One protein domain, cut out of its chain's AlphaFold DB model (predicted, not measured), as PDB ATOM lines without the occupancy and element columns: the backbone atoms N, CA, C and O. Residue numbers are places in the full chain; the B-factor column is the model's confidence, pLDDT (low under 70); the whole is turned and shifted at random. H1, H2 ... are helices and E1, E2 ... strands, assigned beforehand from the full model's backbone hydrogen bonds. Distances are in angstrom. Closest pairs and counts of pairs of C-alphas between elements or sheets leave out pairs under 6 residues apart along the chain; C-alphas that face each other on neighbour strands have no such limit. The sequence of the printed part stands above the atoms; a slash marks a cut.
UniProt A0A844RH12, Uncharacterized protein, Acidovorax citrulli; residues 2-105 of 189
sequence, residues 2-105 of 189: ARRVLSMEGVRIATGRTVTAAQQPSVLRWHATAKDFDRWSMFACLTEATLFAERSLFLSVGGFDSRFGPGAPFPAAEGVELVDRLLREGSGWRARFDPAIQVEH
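This is residues 2 to 105 of the 189 residues of an uncharacterized protein of Acidovorax citrulli (UniProt A0A844RH12). A small, strongly twisted sheet has two long strands, E1 and E3, side by side, with the short E2 on the other edge of E3. H1 lies over E3, while H2 and H3, about perpendicular to each other, stand by the beginnings of E1 and E3 and only graze the sheet. The 104 printed residues run H1 E1 E2 H2 H3 E3; the sheet order is E1 E3 E2, mixed. The class is mixed, helices and strands, with under half of the residues in named elements. The whole is compact and rounded, with a radius of gyration of the C-alphas of 13.5 A and spans of 36 by 34 by 25 A.

E1, residues 11 to 19, and E3, residues 94 to 104, are parallel at 28 degrees, with N 15 and O 96 2.9 A apart. E3 bends by 66 degrees at residue 100. E2, residues 35 to 37, is antiparallel to E3, with N 97 and O 35 2.8 A apart. Residues 52 to 53 pair antiparallel with residues 13 to 14 of E1. H1, residues 2 to 6, is over E3 at a height over the sheet of 8.5 A. H2, residues 55 to 60, and H3, residues 78 to 89, are close but not clearly touching; their closest C-alphas, of Leu 57 and Leu 86, are 7.0 A apart. H1 is apart from both. In H1, H2 and H3 every O i to N i+4 pair is within hydrogen-bond range.

E1 is 22.8 A long from C-alpha 11 at (22.773, 76.817, 10.606). E3 is 24.9 A long, to C-alpha 104 at (37.373, 72.674, -6.682). H3 is 16.9 A long, H2 8.6 A, E2 6.4 A and H1 6.2 A.

The C-alphas farthest apart, of Ala 22 and Ser 91, are 38.4 A apart. The printed part has no cut. The links E1 to E2, E2 to H2 and H2 to H3 are long. No printed residue is under 70 in pLDDT.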
ATOM      1  N   ALA A   2      25.204  77.389  -2.957       75.56
ATOM      2  CA  ALA A   2      24.476  78.395  -2.161       75.56
ATOM      3  C   ALA A   2      23.059  77.968  -1.723       75.56
ATOM      4  O   ALA A   2      22.730  78.069  -0.547       75.56
ATOM      5  N   ARG A   3      22.257  77.382  -2.628       80.12
ATOM      6  CA  ARG A   3      20.906  76.869  -2.309       80.12
ATOM      7  C   ARG A   3      20.894  75.881  -1.138       80.12
ATOM      8  O   ARG A   3      19.950  75.867  -0.365       80.12
ATOM      9  N   ARG A   4      21.950  75.072  -1.017       85.50
ATOM     10  CA  ARG A   4      22.078  74.048   0.022       85.50
ATOM     11  C   ARG A   4      22.470  74.634   1.369       85.50
ATOM     12  O   ARG A   4      21.986  74.159   2.380       85.50
ATOM     13  N   VAL A   5      23.316  75.663   1.377       84.50
ATOM     14  CA  VAL A   5      23.626  76.423   2.596       84.50
ATOM     15  C   VAL A   5      22.365  77.123   3.102       84.50
ATOM     16  O   VAL A   5      22.022  76.998   4.270       84.50
ATOM     17  N   LEU A   6      21.629  77.784   2.202       84.38
ATOM     18  CA  LEU A   6      20.403  78.515   2.537       84.38
ATOM     19  C   LEU A   6      19.256  77.615   3.022       84.38
ATOM     20  O   LEU A   6      18.363  78.102   3.702       84.38
ATOM     21  N   SER A   7      19.266  76.319   2.691       88.25
ATOM     22  CA  SER A   7      18.247  75.365   3.149       88.25
ATOM     23  C   SER A   7      18.552  74.734   4.513       88.25
ATOM     24  O   SER A   7      17.770  73.912   4.980       88.25
ATOM     25  N   MET A   8      19.702  75.025   5.131       90.75
ATOM     26  CA  MET A   8      20.058  74.460   6.435       90.75
ATOM     27  C   MET A   8      19.430  75.281   7.565       90.75
ATOM     28  O   MET A   8      19.992  76.276   8.018       90.75
ATOM     29  N   GLU A   9      18.270  74.847   8.053       90.19
ATOM     30  CA  GLU A   9      17.585  75.522   9.158       90.19
ATOM     31  C   GLU A   9      18.462  75.610  10.416       90.19
ATOM     32  O   GLU A   9      19.104  74.640  10.826       90.19
ATOM     33  N   GLY A  10      18.510  76.787  11.043       91.31
ATOM     34  CA  GLY A  10      19.283  77.023  12.267       91.31
ATOM     35  C   GLY A  10      20.807  76.916  12.112       91.31
ATOM     36  O   GLY A  10      21.515  76.915  13.121       91.31
ATOM     37  N   VAL A  11      21.332  76.804  10.886       95.06
ATOM     38  CA  VAL A  11      22.773  76.817  10.606       95.06
ATOM     39  C   VAL A  11      23.190  78.219  10.179       95.06
ATOM     40  O   VAL A  11      22.697  78.742   9.185       95.06
ATOM     41  N   ARG A  12      24.125  78.822  10.917       95.25
ATOM     42  CA  ARG A  12      24.642  80.176  10.620       95.25
ATOM     43  C   ARG A  12      26.086  80.177  10.133       95.25
ATOM     44  O   ARG A  12      26.552  81.184   9.604       95.25
ATOM     45  N   ILE A  13      26.775  79.047  10.277       96.06
ATOM     46  CA  ILE A  13      28.077  78.787   9.664       96.06
ATOM     47  C   ILE A  13      27.994  77.450   8.943       96.06
ATOM     48  O   ILE A  13      27.686  76.436   9.563       96.06
ATOM     49  N   ALA A  14      28.305  77.437   7.654       96.81
ATOM     50  CA  ALA A  14      28.411  76.215   6.876       96.81
ATOM     51  C   ALA A  14      29.809  76.094   6.277       96.81
ATOM     52  O   ALA A  14      30.373  77.068   5.782       96.81
ATOM     53  N   THR A  15      30.355  74.887   6.302       96.75
ATOM     54  CA  THR A  15      31.614  74.554   5.640       96.75
ATOM     55  C   THR A  15      31.447  73.311   4.782       96.75
ATOM     56  O   THR A  15      30.485  72.550   4.911       96.75
ATOM     57  N   GLY A  16      32.397  73.098   3.884       95.25
ATOM     58  CA  GLY A  16      32.420  71.939   3.003       95.25
ATOM     59  C   GLY A  16      33.822  71.419   2.777       95.25
ATOM     60  O   GLY A  16      34.771  71.812   3.456       95.25
ATOM     61  N   ARG A  17      33.963  70.561   1.773       94.75
ATOM     62  CA  ARG A  17      35.255  70.003   1.377       94.75
ATOM     63  C   ARG A  17      35.790  70.669   0.120       94.75
ATOM     64  O   ARG A  17      35.038  71.007  -0.792       94.75
ATOM     65  N   THR A  18      37.103  70.793   0.047       93.94
ATOM     66  CA  THR A  18      37.774  71.055  -1.223       93.94
ATOM     67  C   THR A  18      38.058  69.746  -1.944       93.94
ATOM     68  O   THR A  18      38.392  68.736  -1.310       93.94
ATOM     69  N   VAL A  19      37.905  69.764  -3.263       93.56
ATOM     70  CA  VAL A  19      38.167  68.619  -4.140       93.56
ATOM     71  C   VAL A  19      39.115  69.010  -5.268       93.56
ATOM     72  O   VAL A  19      39.194  70.175  -5.643       93.56
ATOM     73  N   THR A  20      39.854  68.055  -5.815       91.62
ATOM     74  CA  THR A  20      40.596  68.239  -7.069       91.62
ATOM     75  C   THR A  20      39.647  68.155  -8.270       91.62
ATOM     76  O   THR A  20      38.500  67.725  -8.127       91.62
ATOM     77  N   ALA A  21      40.134  68.479  -9.472       89.06
ATOM     78  CA  ALA A  21      39.382  68.266 -10.716       89.06
ATOM     79  C   ALA A  21      38.923  66.799 -10.885       89.06
ATOM     80  O   ALA A  21      37.847  66.530 -11.410       89.06
ATOM     81  N   ALA A  22      39.691  65.838 -10.353       89.31
ATOM     82  CA  ALA A  22      39.352  64.412 -10.335       89.31
ATOM     83  C   ALA A  22      38.424  64.004  -9.164       89.31
ATOM     84  O   ALA A  22      38.327  62.821  -8.830       89.31
ATOM     85  N   GLN A  23      37.780  64.972  -8.501       88.94
ATOM     86  CA  GLN A  23      36.858  64.780  -7.372       88.94
ATOM     87  C   GLN A  23      37.473  64.092  -6.141       88.94
ATOM     88  O   GLN A  23      36.758  63.547  -5.296       88.94
ATOM     89  N   GLN A  24      38.800  64.148  -5.998       87.31
ATOM     90  CA  GLN A  24      39.491  63.625  -4.819       87.31
ATOM     91  C   GLN A  24      39.575  64.689  -3.717       87.31
ATOM     92  O   GLN A  24      39.765  65.860  -4.039       87.31
ATOM     93  N   PRO A  25      39.467  64.319  -2.426       84.88
ATOM     94  CA  PRO A  25      39.702  65.234  -1.306       84.88
ATOM     95  C   PRO A  25      41.044  65.976  -1.415       84.88
ATOM     96  O   PRO A  25      42.081  65.333  -1.561       84.88
ATOM     97  N   SER A  26      41.033  67.307  -1.283       86.69
ATOM     98  CA  SER A  26      42.243  68.147  -1.250       86.69
ATOM     99  C   SER A  26      42.330  68.970   0.038       86.69
ATOM    100  O   SER A  26      41.336  69.124   0.747       86.69
ATOM    101  N   VAL A  27      43.505  69.537   0.338       80.44
ATOM    102  CA  VAL A  27      43.799  70.394   1.514       80.44
ATOM    103  C   VAL A  27      43.778  69.675   2.873       80.44
ATOM    104  O   VAL A  27      44.795  69.695   3.567       80.44
ATOM    105  N   LEU A  28      42.670  69.036   3.264       81.06
ATOM    106  CA  LEU A  28      42.524  68.295   4.525       81.06
ATOM    107  C   LEU A  28      42.024  66.864   4.292       81.06
ATOM    108  O   LEU A  28      41.467  66.521   3.249       81.06
ATOM    109  N   ARG A  29      42.162  66.027   5.326       83.00
ATOM    110  CA  ARG A  29      41.432  64.759   5.413       83.00
ATOM    111  C   ARG A  29      40.011  65.039   5.907       83.00
ATOM    112  O   ARG A  29      39.767  65.056   7.109       83.00
ATOM    113  N   TRP A  30      39.102  65.279   4.968       87.38
ATOM    114  CA  TRP A  30      37.711  65.631   5.253       87.38
ATOM    115  C   TRP A  30      36.914  64.494   5.896       87.38
ATOM    116  O   TRP A  30      37.138  63.315   5.613       87.38
ATOM    117  N   HIS A  31      35.934  64.862   6.725       87.00
ATOM    118  CA  HIS A  31      34.925  63.924   7.206       87.00
ATOM    119  C   HIS A  31      34.072  63.399   6.040       87.00
ATOM    120  O   HIS A  31      33.733  64.135   5.113       87.00
ATOM    121  N   ALA A  32      33.714  62.112   6.097       89.12
ATOM    122  CA  ALA A  32      32.868  61.476   5.086       89.12
ATOM    123  C   ALA A  32      31.378  61.827   5.248       89.12
ATOM    124  O   ALA A  32      30.622  61.754   4.284       89.12
ATOM    125  N   THR A  33      30.964  62.215   6.455       92.81
ATOM    126  CA  THR A  33      29.575  62.524   6.804       92.81
ATOM    127  C   THR A  33      29.432  63.971   7.261       92.81
ATOM    128  O   THR A  33      30.375  64.574   7.780       92.81
ATOM    129  N   ALA A  34      28.241  64.536   7.046       95.00
ATOM    130  CA  ALA A  34      27.902  65.853   7.572       95.00
ATOM    131  C   ALA A  34      27.874  65.813   9.104       95.00
ATOM    132  O   ALA A  34      27.399  64.841   9.695       95.00
ATOM    133  N   LYS A  35      28.359  66.877   9.741       95.88
ATOM    134  CA  LYS A  35      28.372  66.992  11.199       95.88
ATOM    135  C   LYS A  35      28.347  68.442  11.635       95.88
ATOM    136  O   LYS A  35      28.901  69.312  10.962       95.88
ATOM    137  N   ASP A  36      27.759  68.670  12.795       96.31
ATOM    138  CA  ASP A  36      27.911  69.946  13.470       96.31
ATOM    139  C   ASP A  36      29.311  70.006  14.104       96.31
ATOM    140  O   ASP A  36      29.917  68.971  14.422       96.31
ATOM    141  N   PHE A  37      29.863  71.210  14.215       96.19
ATOM    142  CA  PHE A  37      31.185  71.427  14.785       96.19
ATOM    143  C   PHE A  37      31.207  72.621  15.735       96.19
ATOM    144  O   PHE A  37      30.353  73.501  15.712       96.19
ATOM    145  N   ASP A  38      32.224  72.620  16.581       95.88
ATOM    146  CA  ASP A  38      32.479  73.591  17.634       95.88
ATOM    147  C   ASP A  38      33.961  73.995  17.623       95.88
ATOM    148  O   ASP A  38      34.735  73.566  16.762       95.88
ATOM    149  N   ARG A  39      34.391  74.794  18.605       95.94
ATOM    150  CA  ARG A  39      35.787  75.259  18.709       95.94
ATOM    151  C   ARG A  39      36.801  74.115  18.826       95.94
ATOM    152  O   ARG A  39      37.961  74.282  18.460       95.94
ATOM    153  N   TRP A  40      36.386  72.941  19.307       95.69
ATOM    154  CA  TRP A  40      37.249  71.766  19.456       95.69
ATOM    155  C   TRP A  40      37.385  70.962  18.164       95.69
ATOM    156  O   TRP A  40      38.428  70.353  17.920       95.69
ATOM    157  N   SER A  41      36.338  70.947  17.343       94.88
ATOM    158  CA  SER A  41      36.247  70.124  16.135       94.88
ATOM    159  C   SER A  41      36.363  70.907  14.823       94.88
ATOM    160  O   SER A  41      36.539  70.285  13.769       94.88
ATOM    161  N   MET A  42      36.352  72.246  14.866       95.44
ATOM    162  CA  MET A  42      36.425  73.109  13.679       95.44
ATOM    163  C   MET A  42      37.665  72.855  12.812       95.44
ATOM    164  O   MET A  42      37.574  72.904  11.589       95.44
ATOM    165  N   PHE A  43      38.807  72.496  13.410       94.12
ATOM    166  CA  PHE A  43      40.072  72.288  12.690       94.12
ATOM    167  C   PHE A  43      40.041  71.134  11.674       94.12
ATOM    168  O   PHE A  43      40.876  71.087  10.776       94.12
ATOM    169  N   ALA A  44      39.093  70.202  11.808       92.25
ATOM    170  CA  ALA A  44      38.868  69.114  10.852       92.25
ATOM    171  C   ALA A  44      37.709  69.398   9.875       92.25
ATOM    172  O   ALA A  44      37.421  68.591   8.993       92.25
ATOM    173  N   CYS A  45      37.028  70.529  10.055       94.69
ATOM    174  CA  CYS A  45      35.796  70.890   9.363       94.69
ATOM    175  C   CYS A  45      35.944  72.159   8.517       94.69
ATOM    176  O   CYS A  45      35.014  72.505   7.799       94.69
ATOM    177  N   LEU A  46      37.072  72.865   8.602       92.19
ATOM    178  CA  LEU A  46      37.202  74.218   8.077       92.19
ATOM    179  C   LEU A  46      38.280  74.338   6.999       92.19
ATOM    180  O   LEU A  46      39.425  73.928   7.176       92.19
ATOM    181  N   THR A  47      37.908  74.999   5.909       90.38
ATOM    182  CA  THR A  47      38.807  75.703   4.993       90.38
ATOM    183  C   THR A  47      38.089  76.962   4.519       90.38
ATOM    184  O   THR A  47      36.877  76.937   4.306       90.38
ATOM    185  N   GLU A  48      38.812  78.065   4.354       91.00
ATOM    186  CA  GLU A  48      38.237  79.350   3.922       91.00
ATOM    187  C   GLU A  48      37.537  79.248   2.572       91.00
ATOM    188  O   GLU A  48      36.500  79.869   2.365       91.00
ATOM    189  N   ALA A  49      38.059  78.408   1.675       91.62
ATOM    190  CA  ALA A  49      37.501  78.218   0.339       91.62
ATOM    191  C   ALA A  49      36.058  77.683   0.355       91.62
ATOM    192  O   ALA A  49      35.355  77.812  -0.642       91.62
ATOM    193  N   THR A  50      35.618  77.072   1.457       94.00
ATOM    194  CA  THR A  50      34.273  76.501   1.603       94.00
ATOM    195  C   THR A  50      33.482  77.132   2.746       94.00
ATOM    196  O   THR A  50      32.413  76.623   3.076       94.00
ATOM    197  N   LEU A  51      33.986  78.208   3.358       95.62
ATOM    198  CA  LEU A  51      33.360  78.856   4.504       95.62
ATOM    199  C   LEU A  51      32.226  79.788   4.062       95.62
ATOM    200  O   LEU A  51      32.430  80.745   3.323       95.62
ATOM    201  N   PHE A  52      31.039  79.545   4.606       95.75
ATOM    202  CA  PHE A  52      29.888  80.433   4.532       95.75
ATOM    203  C   PHE A  52      29.492  80.832   5.948       95.75
ATOM    204  O   PHE A  52      29.328  79.971   6.811       95.75
ATOM    205  N   ALA A  53      29.305  82.126   6.180       94.62
ATOM    206  CA  ALA A  53      28.800  82.656   7.439       94.62
ATOM    207  C   ALA A  53      27.645  83.615   7.158       94.62
ATOM    208  O   ALA A  53      27.658  84.352   6.169       94.62
ATOM    209  N   GLU A  54      26.641  83.612   8.029       93.94
ATOM    210  CA  GLU A  54      25.568  84.592   7.955       93.94
ATOM    211  C   GLU A  54      26.132  86.009   8.116       93.94
ATOM    212  O   GLU A  54      26.929  86.285   9.017       93.94
ATOM    213  N   ARG A  55      25.687  86.933   7.258       94.69
ATOM    214  CA  ARG A  55      26.181  88.315   7.232       94.69
ATOM    215  C   ARG A  55      26.071  89.011   8.591       94.69
ATOM    216  O   ARG A  55      27.009  89.690   8.990       94.69
ATOM    217  N   SER A  56      24.940  88.865   9.282       93.38
ATOM    218  CA  SER A  56      24.710  89.517  10.579       93.38
ATOM    219  C   SER A  56      25.724  89.051  11.634       93.38
ATOM    220  O   SER A  56      26.279  89.875  12.354       93.38
ATOM    221  N   LEU A  57      26.033  87.750  11.655       93.38
ATOM    222  CA  LEU A  57      27.000  87.124  12.556       93.38
ATOM    223  C   LEU A  57      28.448  87.501  12.195       93.38
ATOM    224  O   LEU A  57      29.258  87.788  13.070       93.38
ATOM    225  N   PHE A  58      28.776  87.562  10.901       95.81
ATOM    226  CA  PHE A  58      30.079  88.051  10.439       95.81
ATOM    227  C   PHE A  58      30.334  89.498  10.886       95.81
ATOM    228  O   PHE A  58      31.413  89.824  11.381       95.81
ATOM    229  N   LEU A  59      29.329  90.366  10.740       95.50
ATOM    230  CA  LEU A  59      29.431  91.768  11.139       95.50
ATOM    231  C   LEU A  59      29.438  91.946  12.660       95.50
ATOM    232  O   LEU A  59      30.124  92.844  13.142       95.50
ATOM    233  N   SER A  60      28.746  91.093  13.426       93.56
ATOM    234  CA  SER A  60      28.697  91.215  14.891       93.56
ATOM    235  C   SER A  60      30.052  90.999  15.564       93.56
ATOM    236  O   SER A  60      30.272  91.515  16.654       93.56
ATOM    237  N   VAL A  61      30.968  90.267  14.924       94.12
ATOM    238  CA  VAL A  61      32.347  90.098  15.411       94.12
ATOM    239  C   VAL A  61      33.338  91.078  14.771       94.12
ATOM    240  O   VAL A  61      34.533  90.978  15.027       94.12
ATOM    241  N   GLY A  62      32.877  92.020  13.941       95.50
ATOM    242  CA  GLY A  62      33.735  92.996  13.258       95.50
ATOM    243  C   GLY A  62      34.425  92.471  11.992       95.50
ATOM    244  O   GLY A  62      35.364  93.094  11.508       95.50
ATOM    245  N   GLY A  63      33.973  91.342  11.437       95.88
ATOM    246  CA  GLY A  63      34.561  90.737  10.242       95.88
ATOM    247  C   GLY A  63      35.931  90.092  10.485       95.88
ATOM    248  O   GLY A  63      36.211  89.617  11.587       95.88
ATOM    249  N   PHE A  64      36.770  90.023   9.445       97.06
ATOM    250  CA  PHE A  64      38.128  89.468   9.532       97.06
ATOM    251  C   PHE A  64      39.054  90.351  10.373       97.06
ATOM    252  O   PHE A  64      39.024  91.576  10.267       97.06
ATOM    253  N   ASP A  65      39.935  89.725  11.152       96.38
ATOM    254  CA  ASP A  65      41.019  90.439  11.816       96.38
ATOM    255  C   ASP A  65      42.131  90.773  10.811       96.38
ATOM    256  O   ASP A  65      42.848  89.893  10.338       96.38
ATOM    257  N   SER A  66      42.307  92.065  10.528       96.12
ATOM    258  CA  SER A  66      43.318  92.598   9.599       96.12
ATOM    259  C   SER A  66      44.776  92.254   9.939       96.12
ATOM    260  O   SER A  66      45.671  92.488   9.125       96.12
ATOM    261  N   ARG A  67      45.049  91.709  11.130       96.62
ATOM    262  CA  ARG A  67      46.377  91.197  11.497       96.62
ATOM    263  C   ARG A  67      46.700  89.873  10.804       96.62
ATOM    264  O   ARG A  67      47.886  89.555  10.679       96.62
ATOM    265  N   PHE A  68      45.678  89.137  10.370       97.81
ATOM    266  CA  PHE A  68      45.781  87.823   9.748       97.81
ATOM    267  C   PHE A  68      45.444  87.867   8.252       97.81
ATOM    268  O   PHE A  68      44.638  88.676   7.795       97.81
ATOM    269  N   GLY A  69      46.062  86.965   7.491       95.56
ATOM    270  CA  GLY A  69      45.792  86.742   6.072       95.56
ATOM    271  C   GLY A  69      46.822  87.330   5.102       95.56
ATOM    272  O   GLY A  69      47.807  87.954   5.506       95.56
ATOM    273  N   PRO A  70      46.666  87.088   3.789       93.75
ATOM    274  CA  PRO A  70      47.637  87.491   2.777       93.75
ATOM    275  C   PRO A  70      47.952  88.992   2.810       93.75
ATOM    276  O   PRO A  70      47.065  89.831   2.712       93.75
ATOM    277  N   GLY A  71      49.239  89.332   2.919       93.19
ATOM    278  CA  GLY A  71      49.704  90.722   3.012       93.19
ATOM    279  C   GLY A  71      49.659  91.317   4.425       93.19
ATOM    280  O   GLY A  71      50.256  92.368   4.645       93.19
ATOM    281  N   ALA A  72      49.037  90.637   5.390       95.06
ATOM    282  CA  ALA A  72      49.010  91.054   6.785       95.06
ATOM    283  C   ALA A  72      50.312  90.679   7.533       95.06
ATOM    284  O   ALA A  72      51.102  89.852   7.052       95.06
ATOM    285  N   PRO A  73      50.553  91.234   8.741       95.62
ATOM    286  CA  PRO A  73      51.696  90.861   9.576       95.62
ATOM    287  C   PRO A  73      51.808  89.353   9.857       95.62
ATOM    288  O   PRO A  73      52.935  88.840   9.951       95.62
ATOM    289  N   PHE A  74      50.670  88.657   9.965       97.12
ATOM    290  CA  PHE A  74      50.563  87.204  10.102       97.12
ATOM    291  C   PHE A  74      49.869  86.623   8.857       97.12
ATOM    292  O   PHE A  74      48.659  86.738   8.718       97.12
ATOM    293  N   PRO A  75      50.601  86.006   7.914       95.25
ATOM    294  CA  PRO A  75      50.149  85.881   6.524       95.25
ATOM    295  C   PRO A  75      49.161  84.726   6.245       95.25
ATOM    296  O   PRO A  75      49.111  84.233   5.117       95.25
ATOM    297  N   ALA A  76      48.455  84.231   7.265       96.12
ATOM    298  CA  ALA A  76      47.490  83.131   7.191       96.12
ATOM    299  C   ALA A  76      46.609  83.097   8.454       96.12
ATOM    300  O   ALA A  76      46.850  83.872   9.378       96.12
ATOM    301  N   ALA A  77      45.703  82.116   8.524       96.44
ATOM    302  CA  ALA A  77      44.835  81.782   9.657       96.44
ATOM    303  C   ALA A  77      43.644  82.734   9.886       96.44
ATOM    304  O   ALA A  77      42.942  82.600  10.885       96.44
ATOM    305  N   GLU A  78      43.361  83.632   8.949       96.75
ATOM    306  CA  GLU A  78      42.270  84.606   9.007       96.75
ATOM    307  C   GLU A  78      40.882  83.964   9.158       96.75
ATOM    308  O   GLU A  78      40.045  84.443   9.920       96.75
ATOM    309  N   GLY A  79      40.631  82.845   8.486       96.12
ATOM    310  CA  GLY A  79      39.361  82.133   8.525       96.12
ATOM    311  C   GLY A  79      39.183  81.282   9.774       96.12
ATOM    312  O   GLY A  79      38.084  81.240  10.319       96.12
ATOM    313  N   VAL A  80      40.239  80.614  10.252       96.31
ATOM    314  CA  VAL A  80      40.161  79.842  11.508       96.31
ATOM    315  C   VAL A  80      40.041  80.762  12.718       96.31
ATOM    316  O   VAL A  80      39.285  80.460  13.636       96.31
ATOM    317  N   GLU A  81      40.710  81.912  12.674       97.06
ATOM    318  CA  GLU A  81      40.567  82.987  13.652       97.06
ATOM    319  C   GLU A  81      39.136  83.544  13.652       97.06
ATOM    320  O   GLU A  81      38.494  83.587  14.704       97.06
ATOM    321  N   LEU A  82      38.591  83.867  12.473       97.25
ATOM    322  CA  LEU A  82      37.212  84.330  12.335       97.25
ATOM    323  C   LEU A  82      36.224  83.308  12.912       97.25
ATOM    324  O   LEU A  82      35.363  83.669  13.711       97.25
ATOM    325  N   VAL A  83      36.337  82.033  12.535       97.19
ATOM    326  CA  VAL A  83      35.418  80.984  12.999       97.19
ATOM    327  C   VAL A  83      35.543  80.738  14.501       97.19
ATOM    328  O   VAL A  83      34.515  80.542  15.148       97.19
ATOM    329  N   ASP A  84      36.746  80.822  15.078       97.12
ATOM    330  CA  ASP A  84      36.925  80.767  16.532       97.12
ATOM    331  C   ASP A  84      36.123  81.865  17.240       97.12
ATOM    332  O   ASP A  84      35.380  81.578  18.181       97.12
ATOM    333  N   ARG A  85      36.222  83.111  16.754       95.56
ATOM    334  CA  ARG A  85      35.456  84.240  17.297       95.56
ATOM    335  C   ARG A  85      33.956  84.043  17.127       95.56
ATOM    336  O   ARG A  85      33.227  84.190  18.102       95.56
ATOM    337  N   LEU A  86      33.489  83.667  15.935       95.56
ATOM    338  CA  LEU A  86      32.059  83.445  15.689       95.56
ATOM    339  C   LEU A  86      31.497  82.365  16.632       95.56
ATOM    340  O   LEU A  86      30.440  82.557  17.228       95.56
ATOM    341  N   LEU A  87      32.215  81.250  16.808       95.94
ATOM    342  CA  LEU A  87      31.817  80.152  17.698       95.94
ATOM    343  C   LEU A  87      31.918  80.503  19.185       95.94
ATOM    344  O   LEU A  87      31.229  79.891  19.995       95.94
ATOM    345  N   ARG A  88      32.787  81.445  19.563       93.31
ATOM    346  CA  ARG A  88      32.898  81.918  20.946       93.31
ATOM    347  C   ARG A  88      31.704  82.776  21.356       93.31
ATOM    348  O   ARG A  88      31.221  82.615  22.469       93.31
ATOM    349  N   GLU A  89      31.248  83.661  20.474       82.75
ATOM    350  CA  GLU A  89      30.125  84.574  20.744       82.75
ATOM    351  C   GLU A  89      28.750  83.917  20.491       82.75
ATOM    352  O   GLU A  89      27.708  84.438  20.884       82.75
ATOM    353  N   GLY A  90      28.721  82.786  19.784       77.81
ATOM    354  CA  GLY A  90      27.494  82.180  19.288       77.81
ATOM    355  C   GLY A  90      26.763  81.271  20.274       77.81
ATOM    356  O   GLY A  90      27.301  80.258  20.712       77.81
ATOM    357  N   SER A  91      25.483  81.555  20.514       81.12
ATOM    358  CA  SER A  91      24.524  80.623  21.122       81.12
ATOM    359  C   SER A  91      23.232  80.555  20.292       81.12
ATOM    360  O   SER A  91      22.934  81.458  19.512       81.12
ATOM    361  N   GLY A  92      22.476  79.458  20.409       87.00
ATOM    362  CA  GLY A  92      21.173  79.303  19.736       87.00
ATOM    363  C   GLY A  92      21.228  79.008  18.230       87.00
ATOM    364  O   GLY A  92      20.206  79.088  17.552       87.00
ATOM    365  N   TRP A  93      22.397  78.661  17.689       93.69
ATOM    366  CA  TRP A  93      22.576  78.285  16.287       93.69
ATOM    367  C   TRP A  93      23.666  77.221  16.119       93.69
ATOM    368  O   TRP A  93      24.388  76.907  17.064       93.69
ATOM    369  N   ARG A  94      23.777  76.649  14.914       95.12
ATOM    370  CA  ARG A  94      24.706  75.550  14.602       95.12
ATOM    371  C   ARG A  94      25.744  75.930  13.548       95.12
ATOM    372  O   ARG A  94      25.411  76.559  12.540       95.12
ATOM    373  N   ALA A  95      26.987  75.500  13.751       96.50
ATOM    374  CA  ALA A  95      27.989  75.446  12.693       96.50
ATOM    375  C   ALA A  95      28.026  74.033  12.114       96.50
ATOM    376  O   ALA A  95      28.101  73.068  12.876       96.50
ATOM    377  N   ARG A  96      27.960  73.893  10.789       96.69
ATOM    378  CA  ARG A  96      27.812  72.591  10.137       96.69
ATOM    379  C   ARG A  96      28.798  72.393   9.000       96.69
ATOM    380  O   ARG A  96      28.848  73.177   8.059       96.69
ATOM    381  N   PHE A  97      29.536  71.296   9.066       96.81
ATOM    382  CA  PHE A  97      30.286  70.764   7.941       96.81
ATOM    383  C   PHE A  97      29.383  69.852   7.121       96.81
ATOM    384  O   PHE A  97      28.722  68.964   7.669       96.81
ATOM    385  N   ASP A  98      29.401  70.024   5.805       95.94
ATOM    386  CA  ASP A  98      28.678  69.157   4.893       95.94
ATOM    387  C   ASP A  98      29.535  68.763   3.674       95.94
ATOM    388  O   ASP A  98      29.853  69.613   2.839       95.94
ATOM    389  N   PRO A  99      29.881  67.471   3.499       94.12
ATOM    390  CA  PRO A  99      30.770  67.018   2.427       94.12
ATOM    391  C   PRO A  99      30.175  67.155   1.015       94.12
ATOM    392  O   PRO A  99      30.897  67.013   0.026       94.12
ATOM    393  N   ALA A 100      28.875  67.430   0.885       93.31
ATOM    394  CA  ALA A 100      28.270  67.757  -0.406       93.31
ATOM    395  C   ALA A 100      28.319  69.266  -0.739       93.31
ATOM    396  O   ALA A 100      27.946  69.663  -1.842       93.31
ATOM    397  N   ILE A 101      28.830  70.118   0.160       94.25
ATOM    398  CA  ILE A 101      29.369  71.437  -0.202       94.25
ATOM    399  C   ILE A 101      30.791  71.199  -0.716       94.25
ATOM    400  O   ILE A 101      31.657  70.743   0.032       94.25
ATOM    401  N   GLN A 102      31.015  71.454  -2.004       93.75
ATOM    402  CA  GLN A 102      32.272  71.137  -2.679       93.75
ATOM    403  C   GLN A 102      32.769  72.331  -3.474       93.75
ATOM    404  O   GLN A 102      32.000  72.955  -4.207       93.75
ATOM    405  N   VAL A 103      34.059  72.618  -3.326       93.88
ATOM    406  CA  VAL A 103      34.770  73.635  -4.101       93.88
ATOM    407  C   VAL A 103      35.999  72.991  -4.712       93.88
ATOM    408  O   VAL A 103      36.790  72.362  -4.007       93.88
ATOM    409  N   GLU A 104      36.155  73.125  -6.024       94.00
ATOM    410  CA  GLU A 104      37.373  72.674  -6.682       94.00
ATOM    411  C   GLU A 104      38.544  73.564  -6.250       94.00
ATOM    412  O   GLU A 104      38.489  74.789  -6.367       94.00
ATOM    413  N   HIS A 105      39.595  72.955  -5.714       89.00
ATOM    414  CA  HIS A 105      40.805  73.646  -5.302       89.00
ATOM    415  C   HIS A 105      42.022  72.781  -5.658       89.00
ATOM    416  O   HIS A 105      42.154  71.674  -5.121       89.00
TER     417      HIS A 105